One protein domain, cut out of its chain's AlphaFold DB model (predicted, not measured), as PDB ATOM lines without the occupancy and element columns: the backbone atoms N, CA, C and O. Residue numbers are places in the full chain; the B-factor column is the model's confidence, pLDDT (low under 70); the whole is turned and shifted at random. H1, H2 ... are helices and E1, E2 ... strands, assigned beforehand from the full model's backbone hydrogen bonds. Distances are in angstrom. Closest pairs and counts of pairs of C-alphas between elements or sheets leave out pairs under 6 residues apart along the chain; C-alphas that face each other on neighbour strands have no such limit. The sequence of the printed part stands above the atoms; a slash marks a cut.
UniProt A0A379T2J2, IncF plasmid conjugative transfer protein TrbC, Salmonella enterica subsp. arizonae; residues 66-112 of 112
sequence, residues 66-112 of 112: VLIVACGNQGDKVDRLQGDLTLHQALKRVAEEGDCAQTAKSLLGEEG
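This is residues 66 to 112 of the 112 residues of the protein "IncF plasmid conjugative transfer protein TrbC" of Salmonella enterica subsp. arizonae (UniProt A0A379T2J2). What is the picture? A two-strand antiparallel hairpin, E1 and E2, makes one layer, and a helical hairpin, H1 and H2, packs over one face. What makes it up? The 47 printed residues, mixed in class, hold E1, E2, H1, H2 in that order, compact with a radius of gyration of the C-alphas of 10.0 A, spanning 29 by 25 by 14 A.

How do strands pair? E1, residues 66 to 71, and E2, residues 77 to 82, are antiparallel at 164 degrees; N 69 and O 79 are within hydrogen-bond range at 2.9 A. How do helices stand? H1, residues 87 to 97, and H2, residues 101 to 107, touch at a shallow tilt of 29 degrees, opposite ways; their closest C-alphas, of Ala 95 and Ala 101, are 3.8 A apart. Every O i to N i+4 pair in both is within range. What meets the sheet? The closest C-alphas of E2 and H1, Leu 81 and Ala 90, are 6.7 A apart; those of E1 and H2, Cys 71 and Thr 103, 6.3 A.

Where is E1? It begins at C-alpha 66, (29.070, 38.397, 47.112), and is 16.5 A long; E2 is 16.8 A. Where does H2 end? At C-alpha 107, (33.372, 53.578, 52.366), after 9.9 A; H1 is 15.4 A.

Any cut? The printed part has no cut, and its links are tight. Where is confidence low? Residues 73 to 75 and 109 to 112 have pLDDT under 70.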
ATOM      1  N   VAL A  66      29.588  37.254  47.898       80.69
ATOM      2  CA  VAL A  66      29.070  38.397  47.112       80.69
ATOM      3  C   VAL A  66      29.092  39.669  47.952       80.69
ATOM      4  O   VAL A  66      28.620  39.650  49.087       80.69
ATOM      5  N   LEU A  67      29.583  40.766  47.375       83.75
ATOM      6  CA  LEU A  67      29.461  42.114  47.926       83.75
ATOM      7  C   LEU A  67      28.289  42.846  47.261       83.75
ATOM      8  O   LEU A  67      28.154  42.829  46.035       83.75
ATOM      9  N   ILE A  68      27.468  43.499  48.085       84.50
ATOM     10  CA  ILE A  68      26.380  44.383  47.664       84.50
ATOM     11  C   ILE A  68      26.729  45.807  48.093       84.50
ATOM     12  O   ILE A  68      26.907  46.044  49.287       84.50
ATOM     13  N   VAL A  69      26.780  46.750  47.155       85.06
ATOM     14  CA  VAL A  69      26.895  48.184  47.459       85.06
ATOM     15  C   VAL A  69      25.623  48.867  46.983       85.06
ATOM     16  O   VAL A  69      25.342  48.872  45.792       85.06
ATOM     17  N   ALA A  70      24.834  49.410  47.908       83.88
ATOM     18  CA  ALA A  70      23.590  50.111  47.595       83.88
ATOM     19  C   ALA A  70      23.769  51.630  47.719       83.88
ATOM     20  O   ALA A  70      24.412  52.104  48.654       83.88
ATOM     21  N   CYS A  71      23.175  52.389  46.802       81.88
ATOM     22  CA  CYS A  71      23.232  53.846  46.747       81.88
ATOM     23  C   CYS A  71      21.897  54.459  46.280       81.88
ATOM     24  O   CYS A  71      21.005  53.772  45.776       81.88
ATOM     25  N   GLY A  72      21.750  55.778  46.458       74.69
ATOM     26  CA  GLY A  72      20.509  56.509  46.173       74.69
ATOM     27  C   GLY A  72      19.508  56.501  47.336       74.69
ATOM     28  O   GLY A  72      19.781  55.964  48.411       74.69
ATOM     29  N   ASN A  73      18.338  57.116  47.135       63.97
ATOM     30  CA  ASN A  73      17.286  57.146  48.152       63.97
ATOM     31  C   ASN A  73      16.800  55.717  48.423       63.97
ATOM     32  O   ASN A  73      16.395  55.022  47.508       63.97
ATOM     33  N   GLN A  74      16.871  55.261  49.676       62.38
ATOM     34  CA  GLN A  74      16.410  53.925  50.097       62.38
ATOM     35  C   GLN A  74      17.072  52.717  49.386       62.38
ATOM     36  O   GLN A  74      16.581  51.594  49.506       62.38
ATOM     37  N   GLY A  75      18.215  52.904  48.713       66.00
ATOM     38  CA  GLY A  75      18.931  51.813  48.036       66.00
ATOM     39  C   GLY A  75      18.310  51.384  46.704       66.00
ATOM     40  O   GLY A  75      18.369  50.204  46.358       66.00
ATOM     41  N   ASP A  76      17.710  52.330  45.975       75.94
ATOM     42  CA  ASP A  76      17.127  52.116  44.642       75.94
ATOM     43  C   ASP A  76      18.150  51.641  43.594       75.94
ATOM     44  O   ASP A  76      17.782  50.987  42.616       75.94
ATOM     45  N   LYS A  77      19.438  51.954  43.785       81.31
ATOM     46  CA  LYS A  77      20.536  51.484  42.935       81.31
ATOM     47  C   LYS A  77      21.482  50.600  43.722       81.31
ATOM     48  O   LYS A  77      21.767  50.869  44.888       81.31
ATOM     49  N   VAL A  78      21.960  49.540  43.078       84.94
ATOM     50  CA  VAL A  78      22.783  48.525  43.730       84.94
ATOM     51  C   VAL A  78      23.802  47.953  42.754       84.94
ATOM     52  O   VAL A  78      23.421  47.407  41.722       84.94
ATOM     53  N   ASP A  79      25.074  47.982  43.142       86.56
ATOM     54  CA  ASP A  79      26.138  47.216  42.505       86.56
ATOM     55  C   ASP A  79      26.341  45.880  43.201       86.56
ATOM     56  O   ASP A  79      26.322  45.764  44.434       86.56
ATOM     57  N   ARG A  80      26.575  44.852  42.387       86.44
ATOM     58  CA  ARG A  80      26.744  43.483  42.854       86.44
ATOM     59  C   ARG A  80      28.037  42.892  42.319       86.44
ATOM     60  O   ARG A  80      28.178  42.689  41.118       86.44
ATOM     61  N   LEU A  81      28.946  42.538  43.221       85.19
ATOM     62  CA  LEU A  81      30.223  41.913  42.881       85.19
ATOM     63  C   LEU A  81      30.290  40.493  43.414       85.19
ATOM     64  O   LEU A  81      30.114  40.249  44.604       85.19
ATOM     65  N   GLN A  82      30.557  39.560  42.508       82.31
ATOM     66  CA  GLN A  82      30.770  38.153  42.820       82.31
ATOM     67  C   GLN A  82      32.225  37.800  42.524       82.31
ATOM     68  O   GLN A  82      32.774  38.254  41.522       82.31
ATOM     69  N   GLY A  83      32.831  36.972  43.371       76.06
ATOM     70  CA  GLY A  83      34.197  36.493  43.172       76.06
ATOM     71  C   GLY A  83      35.013  36.478  44.455       76.06
ATOM     72  O   GLY A  83      34.583  36.983  45.492       76.06
ATOM     73  N   ASP A  84      36.201  35.892  44.368       75.31
ATOM     74  CA  ASP A  84      37.150  35.836  45.477       75.31
ATOM     75  C   ASP A  84      37.994  37.115  45.533       75.31
ATOM     76  O   ASP A  84      39.179  37.138  45.212       75.31
ATOM     77  N   LEU A  85      37.325  38.222  45.845       76.44
ATOM     78  CA  LEU A  85      37.946  39.529  46.032       76.44
ATOM     79  C   LEU A  85      37.937  39.880  47.516       76.44
ATOM     80  O   LEU A  85      36.973  39.585  48.232       76.44
ATOM     81  N   THR A  86      38.990  40.561  47.969       81.94
ATOM     82  CA  THR A  86      38.963  41.195  49.290       81.94
ATOM     83  C   THR A  86      37.962  42.348  49.292       81.94
ATOM     84  O   THR A  86      37.636  42.913  48.243       81.94
ATOM     85  N   LEU A  87      37.473  42.733  50.473       79.50
ATOM     86  CA  LEU A  87      36.500  43.820  50.609       79.50
ATOM     87  C   LEU A  87      37.011  45.131  49.991       79.50
ATOM     88  O   LEU A  87      36.281  45.794  49.258       79.50
ATOM     89  N   HIS A  88      38.286  45.456  50.215       82.75
ATOM     90  CA  HIS A  88      38.912  46.649  49.650       82.75
ATOM     91  C   HIS A  88      38.979  46.603  48.114       82.75
ATOM     92  O   HIS A  88      38.625  47.578  47.456       82.75
ATOM     93  N   GLN A  89      39.367  45.463  47.530       84.12
ATOM     94  CA  GLN A  89      39.402  45.289  46.073       84.12
ATOM     95  C   GLN A  89      38.006  45.383  45.455       84.12
ATOM     96  O   GLN A  89      37.827  46.009  44.411       84.12
ATOM     97  N   ALA A  90      37.014  44.778  46.107       86.31
ATOM     98  CA  ALA A  90      35.637  44.815  45.651       86.31
ATOM     99  C   ALA A  90      35.070  46.245  45.707       86.31
ATOM    100  O   ALA A  90      34.503  46.706  44.720       86.31
ATOM    101  N   LEU A  91      35.297  46.985  46.800       86.81
ATOM    102  CA  LEU A  91      34.913  48.396  46.914       86.81
ATOM    103  C   LEU A  91      35.633  49.276  45.887       86.81
ATOM    104  O   LEU A  91      34.988  50.104  45.250       86.81
ATOM    105  N   LYS A  92      36.935  49.066  45.664       88.88
ATOM    106  CA  LYS A  92      37.694  49.795  44.639       88.88
ATOM    107  C   LYS A  92      37.107  49.580  43.245       88.88
ATOM    108  O   LYS A  92      36.942  50.534  42.495       88.88
ATOM    109  N   ARG A  93      36.704  48.351  42.924       88.19
ATOM    110  CA  ARG A  93      36.066  48.059  41.639       88.19
ATOM    111  C   ARG A  93      34.719  48.765  41.475       88.19
ATOM    112  O   ARG A  93      34.443  49.269  40.393       88.19
ATOM    113  N   VAL A  94      33.915  48.868  42.540       89.69
ATOM    114  CA  VAL A  94      32.701  49.708  42.522       89.69
ATOM    115  C   VAL A  94      33.054  51.184  42.344       89.69
ATOM    116  O   VAL A  94      32.406  51.873  41.567       89.69
ATOM    117  N   ALA A  95      34.083  51.674  43.033       89.50
ATOM    118  CA  ALA A  95      34.527  53.065  42.954       89.50
ATOM    119  C   ALA A  95      35.010  53.478  41.550       89.50
ATOM    120  O   ALA A  95      34.888  54.651  41.187       89.50
ATOM    121  N   GLU A  96      35.561  52.535  40.783       88.69
ATOM    122  CA  GLU A  96      36.088  52.761  39.433       88.69
ATOM    123  C   GLU A  96      35.035  52.552  38.335       88.69
ATOM    124  O   GLU A  96      34.975  53.343  37.396       88.69
ATOM    125  N   GLU A  97      34.210  51.503  38.441       87.38
ATOM    126  CA  GLU A  97      33.363  51.027  37.335       87.38
ATOM    127  C   GLU A  97      31.874  50.857  37.699       87.38
ATOM    128  O   GLU A  97      31.076  50.526  36.823       87.38
ATOM    129  N   GLY A  98      31.484  51.045  38.964       86.81
ATOM    130  CA  GLY A  98      30.126  50.786  39.459       86.81
ATOM    131  C   GLY A  98      29.191  52.000  39.451       86.81
ATOM    132  O   GLY A  98      29.621  53.154  39.515       86.81
ATOM    133  N   ASP A  99      27.885  51.738  39.455       86.88
ATOM    134  CA  ASP A  99      26.835  52.766  39.526       86.88
ATOM    135  C   ASP A  99      26.811  53.508  40.881       86.88
ATOM    136  O   ASP A  99      26.365  54.654  40.979       86.88
ATOM    137  N   CYS A 100      27.312  52.863  41.930       88.81
ATOM    138  CA  CYS A 100      27.440  53.331  43.303       88.81
ATOM    139  C   CYS A 100      28.873  53.756  43.653       88.81
ATOM    140  O   CYS A 100      29.265  53.727  44.825       88.81
ATOM    141  N   ALA A 101      29.648  54.202  42.660       88.38
ATOM    142  CA  ALA A 101      31.041  54.616  42.819       88.38
ATOM    143  C   ALA A 101      31.265  55.615  43.965       88.38
ATOM    144  O   ALA A 101      32.200  55.461  44.746       88.38
ATOM    145  N   GLN A 102      30.389  56.614  44.109       84.69
ATOM    146  CA  GLN A 102      30.528  57.635  45.151       84.69
ATOM    147  C   GLN A 102      30.393  57.045  46.560       84.69
ATOM    148  O   GLN A 102      31.189  57.353  47.441       84.69
ATOM    149  N   THR A 103      29.419  56.153  46.760       85.19
ATOM    150  CA  THR A 103      29.227  55.446  48.031       85.19
ATOM    151  C   THR A 103      30.416  54.543  48.338       85.19
ATOM    152  O   THR A 103      30.878  54.509  49.475       85.19
ATOM    153  N   ALA A 104      30.949  53.848  47.332       86.12
ATOM    154  CA  ALA A 104      32.133  53.018  47.508       86.12
ATOM    155  C   ALA A 104      33.372  53.839  47.899       86.12
ATOM    156  O   ALA A 104      34.084  53.433  48.810       86.12
ATOM    157  N   LYS A 105      33.594  55.013  47.293       85.75
ATOM    158  CA  LYS A 105      34.695  55.926  47.663       85.75
ATOM    159  C   LYS A 105      34.592  56.411  49.108       85.75
ATOM    160  O   LYS A 105      35.573  56.343  49.842       85.75
ATOM    161  N   SER A 106      33.394  56.798  49.550       83.69
ATOM    162  CA  SER A 106      33.160  57.167  50.952       83.69
ATOM    163  C   SER A 106      33.456  56.009  51.915       83.69
ATOM    164  O   SER A 106      34.070  56.219  52.954       83.69
ATOM    165  N   LEU A 107      33.079  54.774  51.560       81.06
ATOM    166  CA  LEU A 107      33.372  53.578  52.366       81.06
ATOM    167  C   LEU A 107      34.862  53.209  52.391       81.06
ATOM    168  O   LEU A 107      35.321  52.590  53.347       81.06
ATOM    169  N   LEU A 108      35.617  53.576  51.354       82.56
ATOM    170  CA  LEU A 108      37.069  53.401  51.296       82.56
ATOM    171  C   LEU A 108      37.835  54.418  52.154       82.56
ATOM    172  O   LEU A 108      39.048  54.278  52.301       82.56
ATOM    173  N   GLY A 109      37.155  55.417  52.724       69.88
ATOM    174  CA  GLY A 109      37.809  56.512  53.436       69.88
ATOM    175  C   GLY A 109      38.554  57.471  52.505       69.88
ATOM    176  O   GLY A 109      39.371  58.254  52.979       69.88
ATOM    177  N   GLU A 110      38.272  57.441  51.198       57.72
ATOM    178  CA  GLU A 110      38.694  58.477  50.250       57.72
ATOM    179  C   GLU A 110      37.746  59.685  50.378       57.72
ATOM    180  O   GLU A 110      37.035  60.061  49.444       57.72
ATOM    181  N   GLU A 111      37.673  60.256  51.582       42.03
ATOM    182  CA  GLU A 111      37.175  61.617  51.763       42.03
ATOM    183  C   GLU A 111      38.268  62.578  51.274       42.03
ATOM    184  O   GLU A 111      39.450  62.373  51.552       42.03
ATOM    185  N   GLY A 112      37.868  63.547  50.445       40.22
ATOM    186  CA  GLY A 112      38.769  64.498  49.787       40.22
ATOM    187  C   GLY A 112      39.554  65.406  50.725       40.22
ATOM    188  O   GLY A 112      39.152  65.573  51.897       40.22
TER     189      GLY A 112